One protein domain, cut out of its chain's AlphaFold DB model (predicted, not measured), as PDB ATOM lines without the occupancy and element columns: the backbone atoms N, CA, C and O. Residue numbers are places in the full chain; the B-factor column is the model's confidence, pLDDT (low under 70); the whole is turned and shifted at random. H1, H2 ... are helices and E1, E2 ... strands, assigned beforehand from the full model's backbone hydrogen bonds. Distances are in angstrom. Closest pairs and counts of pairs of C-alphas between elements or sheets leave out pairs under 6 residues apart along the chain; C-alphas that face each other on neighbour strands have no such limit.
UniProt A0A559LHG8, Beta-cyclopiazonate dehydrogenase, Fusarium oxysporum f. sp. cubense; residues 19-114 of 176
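Overview. This is residues 19 to 114 of the 176 residues of the protein "Beta-cyclopiazonate dehydrogenase" of Fusarium oxysporum f. sp. cubense (UniProt A0A559LHG8). A twisted sheet of four antiparallel strands is covered on one face by one long helix, H1, which lies within reach of E2, E3, E1 and E4; the opposite face has no named helix. The short H2 packs on H1 and leads into edge strand E4, while the long link of residues 29 to 51 loops past the other edge, where residues 36 to 37 pair with E2. The printed part has 96 residues, with named elements in the order E1, E2, E3, H1, H2, E4, and the sheet runs E2, E3, E1, E4. The class is mixed, helices and strands. The whole is compact, with a radius of gyration of the C-alphas of 12.7 A, and rounded, spanning 34 by 30 by 23 A.

Along the chain. In the sheet, E2 is residues 52 to 58, 18.0 A long from first to last C-alpha, and E3 is residues 64 to 71, 22.7 A. E1, residues 19 to 28, measures 28.5 A and begins at C-alpha 19 at (-29.972, 43.816, 45.746). E4, residues 107 to 113, measures 16.5 A and ends at C-alpha 113 at (-18.006, 42.578, 50.404). H1, residues 78 to 94, measures 24.9 A from C-alpha 78 at (-14.413, 39.315, 46.260). H2, residues 102 to 105, measures 5.1 A.

Arrangement. E3 and E1, the inner strands, are antiparallel at 161 degrees, with N 23 and O 69 at 2.8 A, within hydrogen-bond range. E1 and E4 are antiparallel at 159 degrees, with N 26 and O 110 at 2.8 A. E2 and E3 form a hairpin, antiparallel at 162 degrees, with N 66 and O 57 at 2.7 A. Residues 36 to 37 pair antiparallel with residues 55 to 56 of E2. H1 is on the sheet, in two layers, a helix on one face of a sheet; its closest C-alphas to E3 are those of Val 69 and Ser 81, 6.3 A apart. H2 is not on the sheet but touches H1, the C-alphas of Arg 86 and Ala 103 being closest at 4.7 A. E3, H1, H2 and E4 make a split strand-helix-strand unit, two strands running the same way with E1 between them, and its crossover is right-handed. Every O i to N i+4 pair in H1 is within hydrogen-bond range; H2 is too short for such a pair, and its one O i to N i+3 pair is within range.

Size, cuts and confidence. The C-alphas farthest apart are those of Ala 19 and Pro 99, 35.5 A. The printed part has no cut. The link from E1 to E2, 23 residues, is long. The mean pLDDT of the printed part is 95.0, and no printed residue is under 70.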
ATOM      1  N   ALA A  19     -31.192  43.127  45.338       96.06
ATOM      2  CA  ALA A  19     -29.972  43.816  45.746       96.06
ATOM      3  C   ALA A  19     -28.932  43.789  44.629       96.06
ATOM      4  O   ALA A  19     -28.748  42.761  43.971       96.06
ATOM      5  N   PHE A  20     -28.199  44.887  44.492       95.88
ATOM      6  CA  PHE A  20     -26.943  44.904  43.763       95.88
ATOM      7  C   PHE A  20     -25.805  44.345  44.623       95.88
ATOM      8  O   PHE A  20     -25.884  44.225  45.855       95.88
ATOM      9  N   GLY A  21     -24.715  44.000  43.948       97.00
ATOM     10  CA  GLY A  21     -23.448  43.689  44.582       97.00
ATOM     11  C   GLY A  21     -22.568  44.922  44.708       97.00
ATOM     12  O   GLY A  21     -22.568  45.784  43.831       97.00
ATOM     13  N   TYR A  22     -21.792  44.995  45.785       96.94
ATOM     14  CA  TYR A  22     -20.823  46.057  45.986       96.94
ATOM     15  C   TYR A  22     -19.625  45.568  46.791       96.94
ATOM     16  O   TYR A  22     -19.764  45.015  47.882       96.94
ATOM     17  N   VAL A  23     -18.433  45.809  46.258       97.75
ATOM     18  CA  VAL A  23     -17.164  45.595  46.948       97.75
ATOM     19  C   VAL A  23     -16.483  46.938  47.113       97.75
ATOM     20  O   VAL A  23     -16.268  47.644  46.132       97.75
ATOM     21  N   ALA A  24     -16.105  47.258  48.344       96.88
ATOM     22  CA  ALA A  24     -15.340  48.455  48.654       96.88
ATOM     23  C   ALA A  24     -13.976  48.070  49.220       96.88
ATOM     24  O   ALA A  24     -13.808  47.000  49.817       96.88
ATOM     25  N   GLY A  25     -12.990  48.939  49.045       96.38
ATOM     26  CA  GLY A  25     -11.675  48.677  49.601       96.38
ATOM     27  C   GLY A  25     -10.637  49.731  49.283       96.38
ATOM     28  O   GLY A  25     -10.942  50.843  48.855       96.38
ATOM     29  N   VAL A  26      -9.396  49.320  49.494       97.00
ATOM     30  CA  VAL A  26      -8.179  50.055  49.185       97.00
ATOM     31  C   VAL A  26      -7.336  49.184  48.263       97.00
ATOM     32  O   VAL A  26      -7.158  47.988  48.521       97.00
ATOM     33  N   ALA A  27      -6.810  49.777  47.199       96.81
ATOM     34  CA  ALA A  27      -5.807  49.164  46.345       96.81
ATOM     35  C   ALA A  27      -4.543  50.013  46.323       96.81
ATOM     36  O   ALA A  27      -4.612  51.236  46.208       96.81
ATOM     37  N   ASP A  28      -3.398  49.342  46.352       96.44
ATOM     38  CA  ASP A  28      -2.129  49.976  46.034       96.44
ATOM     39  C   ASP A  28      -1.922  49.845  44.526       96.44
ATOM     40  O   ASP A  28      -1.745  48.728  44.025       96.44
ATOM     41  N   ILE A  29      -1.977  50.963  43.800       95.50
ATOM     42  CA  ILE A  29      -1.928  50.996  42.329       95.50
ATOM     43  C   ILE A  29      -0.623  51.677  41.892       95.50
ATOM     44  O   ILE A  29      -0.543  52.905  41.881       95.50
ATOM     45  N   PRO A  30       0.430  50.912  41.540       91.62
ATOM     46  CA  PRO A  30       1.719  51.489  41.177       91.62
ATOM     47  C   PRO A  30       1.635  52.393  39.947       91.62
ATOM     48  O   PRO A  30       1.044  52.020  38.939       91.62
ATOM     49  N   GLY A  31       2.289  53.551  40.017       90.12
ATOM     50  CA  GLY A  31       2.363  54.491  38.897       90.12
ATOM     51  C   GLY A  31       1.080  55.279  38.639       90.12
ATOM     52  O   GLY A  31       1.034  56.007  37.653       90.12
ATOM     53  N   LEU A  32       0.072  55.153  39.506       92.19
ATOM     54  CA  LEU A  32      -1.057  56.071  39.554       92.19
ATOM     55  C   LEU A  32      -0.815  57.102  40.662       92.19
ATOM     56  O   LEU A  32      -0.569  56.736  41.811       92.19
ATOM     57  N   ASP A  33      -0.895  58.384  40.323       90.06
ATOM     58  CA  ASP A  33      -0.700  59.523  41.233       90.06
ATOM     59  C   ASP A  33      -1.901  60.488  41.259       90.06
ATOM     60  O   ASP A  33      -1.946  61.418  42.065       90.06
ATOM     61  N   VAL A  34      -2.911  60.230  40.423       91.94
ATOM     62  CA  VAL A  34      -4.149  61.007  40.320       91.94
ATOM     63  C   VAL A  34      -5.376  60.139  40.567       91.94
ATOM     64  O   VAL A  34      -5.377  58.935  40.322       91.94
ATOM     65  N   SER A  35      -6.457  60.767  41.031       94.81
ATOM     66  CA  SER A  35      -7.749  60.084  41.117       94.81
ATOM     67  C   SER A  35      -8.338  59.889  39.721       94.81
ATOM     68  O   SER A  35      -8.319  60.809  38.904       94.81
ATOM     69  N   LEU A  36      -8.908  58.715  39.466       93.94
ATOM     70  CA  LEU A  36      -9.601  58.390  38.223       93.94
ATOM     71  C   LEU A  36     -11.075  58.137  38.515       93.94
ATOM     72  O   LEU A  36     -11.413  57.260  39.305       93.94
ATOM     73  N   GLN A  37     -11.950  58.871  37.837       94.06
ATOM     74  CA  GLN A  37     -13.392  58.661  37.892       94.06
ATOM     75  C   GLN A  37     -13.846  57.977  36.605       94.06
ATOM     76  O   GLN A  37     -13.577  58.464  35.505       94.06
ATOM     77  N   ASN A  38     -14.581  56.874  36.728       93.50
ATOM     78  CA  ASN A  38     -15.320  56.344  35.596       93.50
ATOM     79  C   ASN A  38     -16.527  57.257  35.361       93.50
ATOM     80  O   ASN A  38     -17.386  57.411  36.228       93.50
ATOM     81  N   VAL A  39     -16.563  57.909  34.204       92.75
ATOM     82  CA  VAL A  39     -17.654  58.819  33.819       92.75
ATOM     83  C   VAL A  39     -18.633  58.172  32.845       92.75
ATOM     84  O   VAL A  39     -19.592  58.812  32.433       92.75
ATOM     85  N   GLY A  40     -18.379  56.930  32.409       93.62
ATOM     86  CA  GLY A  40     -19.256  56.223  31.476       93.62
ATOM     87  C   GLY A  40     -19.608  57.032  30.224       93.62
ATOM     88  O   GLY A  40     -20.739  56.973  29.763       93.62
ATOM     89  N   ILE A  41     -18.670  57.813  29.671       92.38
ATOM     90  CA  ILE A  41     -18.964  58.812  28.623       92.38
ATOM     91  C   ILE A  41     -19.649  58.219  27.380       92.38
ATOM     92  O   ILE A  41     -20.377  58.917  26.674       92.38
ATOM     93  N   MET A  42     -19.460  56.922  27.134       90.94
ATOM     94  CA  MET A  42     -20.049  56.190  26.012       90.94
ATOM     95  C   MET A  42     -21.385  55.509  26.342       90.94
ATOM     96  O   MET A  42     -22.005  54.946  25.444       90.94
ATOM     97  N   THR A  43     -21.857  55.555  27.590       94.06
ATOM     98  CA  THR A  43     -23.154  54.982  27.967       94.06
ATOM     99  C   THR A  43     -24.292  55.961  27.661       94.06
ATOM    100  O   THR A  43     -24.063  57.177  27.591       94.06
ATOM    101  N   PRO A  44     -25.534  55.471  27.470       93.00
ATOM    102  CA  PRO A  44     -26.689  56.340  27.251       93.00
ATOM    103  C   PRO A  44     -26.916  57.334  28.397       93.00
ATOM    104  O   PRO A  44     -27.203  58.500  28.150       93.00
ATOM    105  N   ALA A  45     -26.723  56.885  29.641       91.00
ATOM    106  CA  ALA A  45     -26.956  57.681  30.844       91.00
ATOM    107  C   ALA A  45     -25.736  58.498  31.310       91.00
ATOM    108  O   ALA A  45     -25.849  59.235  32.284       91.00
ATOM    109  N   LYS A  46     -24.580  58.392  30.636       93.69
ATOM    110  CA  LYS A  46     -23.312  59.019  31.069       93.69
ATOM    111  C   LYS A  46     -22.924  58.630  32.500       93.69
ATOM    112  O   LYS A  46     -22.432  59.440  33.279       93.69
ATOM    113  N   THR A  47     -23.170  57.367  32.825       90.62
ATOM    114  CA  THR A  47     -22.834  56.727  34.098       90.62
ATOM    115  C   THR A  47     -22.029  55.449  33.853       90.62
ATOM    116  O   THR A  47     -22.153  54.851  32.775       90.62
ATOM    117  N   PRO A  48     -21.179  55.023  34.807       90.94
ATOM    118  CA  PRO A  48     -20.463  53.751  34.729       90.94
ATOM    119  C   PRO A  48     -21.392  52.565  34.458       90.94
ATOM    120  O   PRO A  48     -22.493  52.495  35.000       90.94
ATOM    121  N   MET A  49     -20.921  51.613  33.650       91.62
ATOM    122  CA  MET A  49     -21.575  50.309  33.527       91.62
ATOM    123  C   MET A  49     -21.142  49.403  34.673       91.62
ATOM    124  O   MET A  49     -19.980  49.441  35.083       91.62
ATOM    125  N   ILE A  50     -22.062  48.560  35.125       93.69
ATOM    126  CA  ILE A  50     -21.784  47.454  36.036       93.69
ATOM    127  C   ILE A  50     -21.872  46.116  35.265       93.69
ATOM    128  O   ILE A  50     -22.589  46.057  34.265       93.69
ATOM    129  N   PRO A  51     -21.100  45.078  35.644       96.06
ATOM    130  CA  PRO A  51     -20.065  45.100  36.669       96.06
ATOM    131  C   PRO A  51     -18.885  46.007  36.305       96.06
ATOM    132  O   PRO A  51     -18.368  45.948  35.186       96.06
ATOM    133  N   GLY A  52     -18.448  46.840  37.251       95.88
ATOM    134  CA  GLY A  52     -17.418  47.847  36.994       95.88
ATOM    135  C   GLY A  52     -17.036  48.652  38.228       95.88
ATOM    136  O   GLY A  52     -17.829  48.794  39.166       95.88
ATOM    137  N   SER A  53     -15.820  49.194  38.220       95.56
ATOM    138  CA  SER A  53     -15.391  50.170  39.220       95.56
ATOM    139  C   SER A  53     -16.004  51.540  38.941       95.56
ATOM    140  O   SER A  53     -15.980  52.039  37.809       95.56
ATOM    141  N   ASN A  54     -16.494  52.188  39.997       92.69
ATOM    142  CA  ASN A  54     -16.924  53.583  39.937       92.69
ATOM    143  C   ASN A  54     -15.722  54.528  39.792       92.69
ATOM    144  O   ASN A  54     -15.735  55.440  38.971       92.69
ATOM    145  N   ALA A  55     -14.677  54.322  40.593       95.00
ATOM    146  CA  ALA A  55     -13.506  55.187  40.617       95.00
ATOM    147  C   ALA A  55     -12.318  54.530  41.334       95.00
ATOM    148  O   ALA A  55     -12.496  53.596  42.120       95.00
ATOM    149  N   TYR A  56     -11.134  55.095  41.096       96.12
ATOM    150  CA  TYR A  56      -9.934  54.949  41.912       96.12
ATOM    151  C   TYR A  56      -9.628  56.319  42.517       96.12
ATOM    152  O   TYR A  56      -9.081  57.190  41.843       96.12
ATOM    153  N   LEU A  57     -10.040  56.549  43.759       96.56
ATOM    154  CA  LEU A  57      -9.921  57.860  44.405       96.56
ATOM    155  C   LEU A  57      -8.744  57.866  45.367       96.56
ATOM    156  O   LEU A  57      -8.590  56.930  46.144       96.56
ATOM    157  N   SER A  58      -7.921  58.912  45.343       93.94
ATOM    158  CA  SER A  58      -6.827  59.050  46.306       93.94
ATOM    159  C   SER A  58      -7.375  58.979  47.730       93.94
ATOM    160  O   SER A  58      -8.310  59.696  48.085       93.94
ATOM    161  N   SER A  59      -6.790  58.106  48.546       91.62
ATOM    162  CA  SER A  59      -7.142  57.981  49.965       91.62
ATOM    163  C   SER A  59      -6.461  59.034  50.850       91.62
ATOM    164  O   SER A  59      -6.728  59.095  52.047       91.62
ATOM    165  N   GLY A  60      -5.550  59.834  50.283       87.25
ATOM    166  CA  GLY A  60      -4.628  60.697  51.028       87.25
ATOM    167  C   GLY A  60      -3.341  59.990  51.473       87.25
ATOM    168  O   GLY A  60      -2.370  60.667  51.804       87.25
ATOM    169  N   SER A  61      -3.291  58.654  51.414       87.19
ATOM    170  CA  SER A  61      -2.068  57.872  51.625       87.19
ATOM    171  C   SER A  61      -1.318  57.643  50.304       87.19
ATOM    172  O   SER A  61      -1.956  57.380  49.279       87.19
ATOM    173  N   PRO A  62       0.031  57.691  50.291       82.56
ATOM    174  CA  PRO A  62       0.812  57.477  49.073       82.56
ATOM    175  C   PRO A  62       0.499  56.142  48.391       82.56
ATOM    176  O   PRO A  62       0.554  55.092  49.026       82.56
ATOM    177  N   ASN A  63       0.228  56.188  47.084       80.38
ATOM    178  CA  ASN A  63      -0.084  55.039  46.221       80.38
ATOM    179  C   ASN A  63      -1.357  54.250  46.578       80.38
ATOM    180  O   ASN A  63      -1.620  53.240  45.924       80.38
ATOM    181  N   GLN A  64      -2.141  54.688  47.569       93.25
ATOM    182  CA  GLN A  64      -3.337  53.981  48.022       93.25
ATOM    183  C   GLN A  64      -4.606  54.659  47.508       93.25
ATOM    184  O   GLN A  64      -4.862  55.838  47.781       93.25
ATOM    185  N   PHE A  65      -5.442  53.881  46.831       97.25
ATOM    186  CA  PHE A  65      -6.671  54.353  46.215       97.25
ATOM    187  C   PHE A  65      -7.881  53.639  46.803       97.25
ATOM    188  O   PHE A  65      -7.922  52.409  46.867       97.25
ATOM    189  N   LEU A  66      -8.879  54.421  47.205       97.06
ATOM    190  CA  LEU A  66     -10.215  53.936  47.503       97.06
ATOM    191  C   LEU A  66     -10.856  53.432  46.213       97.06
ATOM    192  O   LEU A  66     -10.783  54.093  45.171       97.06
ATOM    193  N   LEU A  67     -11.505  52.278  46.300       95.19
ATOM    194  CA  LEU A  67     -12.210  51.657  45.187       95.19
ATOM    195  C   LEU A  67     -13.608  51.215  45.603       95.19
ATOM    196  O   LEU A  67     -13.849  50.857  46.759       95.19
ATOM    197  N   GLY A  68     -14.500  51.199  44.619       95.81
ATOM    198  CA  GLY A  68     -15.839  50.638  44.725       95.81
ATOM    199  C   GLY A  68     -16.204  49.934  43.426       95.81
ATOM    200  O   GLY A  68     -16.235  50.588  42.384       95.81
ATOM    201  N   VAL A  69     -16.466  48.630  43.495       97.31
ATOM    202  CA  VAL A  69     -16.877  47.789  42.364       97.31
ATOM    203  C   VAL A  69     -18.314  47.354  42.573       97.31
ATOM    204  O   VAL A  69     -18.608  46.688  43.565       97.31
ATOM    205  N   ALA A  70     -19.195  47.710  41.647       96.69
ATOM    206  CA  ALA A  70     -20.594  47.303  41.685       96.69
ATOM    207  C   ALA A  70     -20.858  46.119  40.740       96.69
ATOM    208  O   ALA A  70     -20.143  45.944  39.753       96.69
ATOM    209  N   PHE A  71     -21.880  45.320  41.058       97.50
ATOM    210  CA  PHE A  71     -22.337  44.148  40.303       97.50
ATOM    211  C   PHE A  71     -23.866  44.157  40.184       97.50
ATOM    212  O   PHE A  71     -24.550  44.628  41.090       97.50
ATOM    213  N   ASP A  72     -24.399  43.577  39.106       95.12
ATOM    214  CA  ASP A  72     -25.844  43.550  38.816       95.12
ATOM    215  C   ASP A  72     -26.678  42.738  39.816       95.12
ATOM    216  O   ASP A  72     -27.897  42.877  39.870       95.12
ATOM    217  N   ASN A  73     -26.047  41.855  40.587       95.19
ATOM    218  CA  ASN A  73     -26.722  40.973  41.528       95.19
ATOM    219  C   ASN A  73     -25.777  40.561  42.670       95.19
ATOM    220  O   ASN A  73     -24.650  41.048  42.784       95.19
ATOM    221  N   THR A  74     -26.246  39.655  43.529       96.38
ATOM    222  CA  THR A  74     -25.499  39.149  44.689       96.38
ATOM    223  C   THR A  74     -24.670  37.893  44.413       96.38
ATOM    224  O   THR A  74     -24.044  37.379  45.338       96.38
ATOM    225  N   ASP A  75     -24.680  37.377  43.184       96.25
ATOM    226  CA  ASP A  75     -23.952  36.176  42.765       96.25
ATOM    227  C   ASP A  75     -22.565  36.551  42.224       96.25
ATOM    228  O   ASP A  75     -22.303  36.592  41.022       96.25
ATOM    229  N   TYR A  76     -21.679  36.917  43.148       97.00
ATOM    230  CA  TYR A  76     -20.294  37.281  42.865       97.00
ATOM    231  C   TYR A  76     -19.418  37.033  44.094       97.00
ATOM    232  O   TYR A  76     -19.885  36.847  45.222       97.00
ATOM    233  N   THR A  77     -18.108  37.092  43.890       97.50
ATOM    234  CA  THR A  77     -17.109  36.966  44.946       97.50
ATOM    235  C   THR A  77     -16.201  38.190  45.015       97.50
ATOM    236  O   THR A  77     -16.028  38.958  44.068       97.50
ATOM    237  N   VAL A  78     -15.503  38.336  46.141       97.69
ATOM    238  CA  VAL A  78     -14.413  39.315  46.260       97.69
ATOM    239  C   VAL A  78     -13.318  39.060  45.212       97.69
ATOM    240  O   VAL A  78     -12.686  40.007  44.745       97.69
ATOM    241  N   ALA A  79     -13.085  37.808  44.803       98.12
ATOM    242  CA  ALA A  79     -12.100  37.498  43.769       98.12
ATOM    243  C   ALA A  79     -12.501  38.065  42.396       98.12
ATOM    244  O   ALA A  79     -11.633  38.581  41.687       98.12
ATOM    245  N   ASP A  80     -13.796  38.063  42.071       98.06
ATOM    246  CA  ASP A  80     -14.319  38.636  40.825       98.06
ATOM    247  C   ASP A  80     -14.046  40.140  40.752       98.06
ATOM    248  O   ASP A  80     -13.562  40.629  39.730       98.06
ATOM    249  N   SER A  81     -14.220  40.864  41.864       97.81
ATOM    250  CA  SER A  81     -13.893  42.299  41.928       97.81
ATOM    251  C   SER A  81     -12.405  42.571  41.669       97.81
ATOM    252  O   SER A  81     -12.059  43.443  40.873       97.81
ATOM    253  N   LYS A  82     -11.501  41.767  42.248       98.25
ATOM    254  CA  LYS A  82     -10.052  41.881  42.004       98.25
ATOM    255  C   LYS A  82      -9.701  41.573  40.551       98.25
ATOM    256  O   LYS A  82      -8.802  42.199  39.993       98.25
ATOM    257  N   SER A  83     -10.365  40.588  39.947       98.25
ATOM    258  CA  SER A  83     -10.185  40.239  38.533       98.25
ATOM    259  C   SER A  83     -10.611  41.393  37.622       98.25
ATOM    260  O   SER A  83      -9.864  41.786  36.722       98.25
ATOM    261  N   LEU A  84     -11.760  42.002  37.918       98.00
ATOM    262  CA  LEU A  84     -12.289  43.134  37.171       98.00
ATOM    263  C   LEU A  84     -11.371  44.358  37.248       98.00
ATOM    264  O   LEU A  84     -11.013  44.908  36.210       98.00
ATOM    265  N   ILE A  85     -10.887  44.704  38.442       97.81
ATOM    266  CA  ILE A  85      -9.927  45.803  38.637       97.81
ATOM    267  C   ILE A  85      -8.652  45.571  37.819       97.81
ATOM    268  O   ILE A  85      -8.172  46.469  37.132       97.81
ATOM    269  N   ARG A  86      -8.107  44.347  37.805       98.38
ATOM    270  CA  ARG A  86      -6.927  44.037  36.973       98.38
ATOM    271  C   ARG A  86      -7.212  44.179  35.477       98.38
ATOM    272  O   ARG A  86      -6.345  44.640  34.730       98.38
ATOM    273  N   LYS A  87      -8.413  43.807  35.026       98.06
ATOM    274  CA  LYS A  87      -8.849  44.003  33.636       98.06
ATOM    275  C   LYS A  87      -8.957  45.492  33.293       98.06
ATOM    276  O   LYS A  87      -8.470  45.905  32.243       98.06
ATOM    277  N   GLU A  88      -9.530  46.300  34.175       96.38
ATOM    278  CA  GLU A  88      -9.627  47.755  34.011       96.38
ATOM    279  C   GLU A  88      -8.246  48.417  33.979       96.38
ATOM    280  O   GLU A  88      -7.962  49.184  33.061       96.38
ATOM    281  N   LEU A  89      -7.344  48.046  34.892       97.25
ATOM    282  CA  LEU A  89      -5.958  48.522  34.897       97.25
ATOM    283  C   LEU A  89      -5.195  48.111  33.630       97.25
ATOM    284  O   LEU A  89      -4.375  48.876  33.133       97.25
ATOM    285  N   THR A  90      -5.490  46.939  33.061       98.19
ATOM    286  CA  THR A  90      -4.936  46.528  31.758       98.19
ATOM    287  C   THR A  90      -5.430  47.443  30.633       98.19
ATOM    288  O   THR A  90      -4.660  47.802  29.743       98.19
ATOM    289  N   THR A  91      -6.702  47.846  30.663       95.69
ATOM    290  CA  THR A  91      -7.266  48.806  29.704       95.69
ATOM    291  C   THR A  91      -6.648  50.194  29.872       95.69
ATOM    292  O   THR A  91      -6.235  50.796  28.883       95.69
ATOM    293  N   LEU A  92      -6.507  50.674  31.111       95.12
ATOM    294  CA  LEU A  92      -5.850  51.947  31.420       95.12
ATOM    295  C   LEU A  92      -4.384  51.953  30.971       95.12
ATOM    296  O   LEU A  92      -3.927  52.933  30.386       95.12
ATOM    297  N   ALA A  93      -3.667  50.842  31.154       96.88
ATOM    298  CA  ALA A  93      -2.293  50.701  30.689       96.88
ATOM    299  C   ALA A  93      -2.173  50.817  29.161       96.88
ATOM    300  O   ALA A  93      -1.269  51.480  28.657       96.88
ATOM    301  N   ARG A  94      -3.110  50.230  28.403       97.19
ATOM    302  CA  ARG A  94      -3.153  50.359  26.933       97.19
ATOM    303  C   ARG A  94      -3.411  51.791  26.468       97.19
ATOM    304  O   ARG A  94      -2.963  52.158  25.390       97.19
ATOM    305  N   ALA A  95      -4.119  52.579  27.274       94.06
ATOM    306  CA  ALA A  95      -4.356  53.998  27.027       94.06
ATOM    307  C   ALA A  95      -3.207  54.902  27.520       94.06
ATOM    308  O   ALA A  95      -3.294  56.118  27.378       94.06
ATOM    309  N   GLY A  96      -2.149  54.334  28.113       94.31
ATOM    310  CA  GLY A  96      -1.026  55.091  28.673       94.31
ATOM    311  C   GLY A  96      -1.331  55.798  29.996       94.31
ATOM    312  O   GLY A  96      -0.535  56.624  30.426       94.31
ATOM    313  N   ALA A  97      -2.456  55.486  30.649       92.81
ATOM    314  CA  ALA A  97      -2.856  56.122  31.907       92.81
ATOM    315  C   ALA A  97      -2.115  55.562  33.135       92.81
ATOM    316  O   ALA A  97      -2.050  56.225  34.164       92.81
ATOM    317  N   VAL A  98      -1.573  54.344  33.036       94.81
ATOM    318  CA  VAL A  98      -0.750  53.688  34.067       94.81
ATOM    319  C   VAL A  98       0.333  52.821  33.400       94.81
ATOM    320  O   VAL A  98       0.180  52.459  32.229       94.81
ATOM    321  N   PRO A  99       1.415  52.431  34.102       96.25
ATOM    322  CA  PRO A  99       2.426  51.512  33.566       96.25
ATOM    323  C   PRO A  99       1.869  50.159  33.082       96.25
ATOM    324  O   PRO A  99       0.886  49.641  33.618       96.25
ATOM    325  N   ALA A 100       2.540  49.534  32.107       97.00
ATOM    326  CA  ALA A 100       2.102  48.284  31.465       97.00
ATOM    327  C   ALA A 100       1.969  47.077  32.416       97.00
ATOM    328  O   ALA A 100       1.177  46.165  32.169       97.00
ATOM    329  N   ASP A 101       2.738  47.049  33.503       96.94
ATOM    330  CA  ASP A 101       2.754  45.981  34.505       96.94
ATOM    331  C   ASP A 101       1.860  46.269  35.727       96.94
ATOM    332  O   ASP A 101       1.747  45.415  36.610       96.94
ATOM    333  N   THR A 102       1.164  47.415  35.763       96.56
ATOM    334  CA  THR A 102       0.327  47.853  36.899       96.56
ATOM    335  C   THR A 102      -0.688  46.793  37.318       96.56
ATOM    336  O   THR A 102      -0.778  46.449  38.494       96.56
ATOM    337  N   ALA A 103      -1.396  46.182  36.363       97.44
ATOM    338  CA  ALA A 103      -2.388  45.140  36.644       97.44
ATOM    339  C   ALA A 103      -1.796  43.877  37.303       97.44
ATOM    340  O   ALA A 103      -2.510  43.147  37.992       97.44
ATOM    341  N   LYS A 104      -0.499  43.601  37.108       97.44
ATOM    342  CA  LYS A 104       0.200  42.471  37.746       97.44
ATOM    343  C   LYS A 104       0.684  42.821  39.150       97.44
ATOM    344  O   LYS A 104       0.770  41.936  39.995       97.44
ATOM    345  N   ARG A 105       1.010  44.094  39.379       97.44
ATOM    346  CA  ARG A 105       1.592  44.587  40.631       97.44
ATOM    347  C   ARG A 105       0.586  45.157  41.621       97.44
ATOM    348  O   ARG A 105       0.952  45.344  42.776       97.44
ATOM    349  N   VAL A 106      -0.635  45.459  41.181       97.31
ATOM    350  CA  VAL A 106      -1.689  45.960  42.066       97.31
ATOM    351  C   VAL A 106      -1.899  45.000  43.234       97.31
ATOM    352  O   VAL A 106      -2.023  43.781  43.049       97.31
ATOM    353  N   THR A 107      -1.956  45.556  44.438       97.56
ATOM    354  CA  THR A 107      -2.317  44.812  45.645       97.56
ATOM    355  C   THR A 107      -3.578  45.397  46.262       97.56
ATOM    356  O   THR A 107      -4.006  46.494  45.913       97.56
ATOM    357  N   PHE A 108      -4.206  44.635  47.154       97.31
ATOM    358  CA  PHE A 108      -5.463  45.009  47.796       97.31
ATOM    359  C   PHE A 108      -5.280  44.909  49.310       97.31
ATOM    360  O   PHE A 108      -5.628  43.864  49.871       97.31
ATOM    361  N   PRO A 109      -4.690  45.930  49.964       95.88
ATOM    362  CA  PRO A 109      -4.464  45.917  51.408       95.88
ATOM    363  C   PRO A 109      -5.735  45.646  52.211       95.88
ATOM    364  O   PRO A 109      -5.698  44.951  53.224       95.88
ATOM    365  N   TYR A 110      -6.871  46.158  51.735       96.25
ATOM    366  CA  TYR A 110      -8.172  45.892  52.322       96.25
ATOM    367  C   TYR A 110      -9.237  45.819  51.238       96.25
ATOM    368  O   TYR A 110      -9.277  46.647  50.333       96.25
ATOM    369  N   ILE A 111     -10.119  44.833  51.333       96.69
ATOM    370  CA  ILE A 111     -11.272  44.714  50.452       96.69
ATOM    371  C   ILE A 111     -12.368  43.958  51.191       96.69
ATOM    372  O   ILE A 111     -12.097  42.948  51.845       96.69
ATOM    373  N   SER A 112     -13.595  44.449  51.098       97.69
ATOM    374  CA  SER A 112     -14.739  43.891  51.806       97.69
ATOM    375  C   SER A 112     -15.945  43.801  50.886       97.69
ATOM    376  O   SER A 112     -16.179  44.676  50.053       97.69
ATOM    377  N   ASN A 113     -16.713  42.728  51.047       97.00
ATOM    378  CA  ASN A 113     -18.006  42.578  50.404       97.00
ATOM    379  C   ASN A 113     -19.063  43.327  51.235       97.00
ATOM    380  O   ASN A 113     -19.217  43.052  52.424       97.00
ATOM    381  N   HIS A 114     -19.780  44.258  50.608       94.69
ATOM    382  CA  HIS A 114     -20.827  45.087  51.212       94.69
ATOM    383  C   HIS A 114     -22.241  44.678  50.757       94.69
ATOM    384  O   HIS A 114     -23.151  45.502  50.734       94.69
TER     385      HIS A 114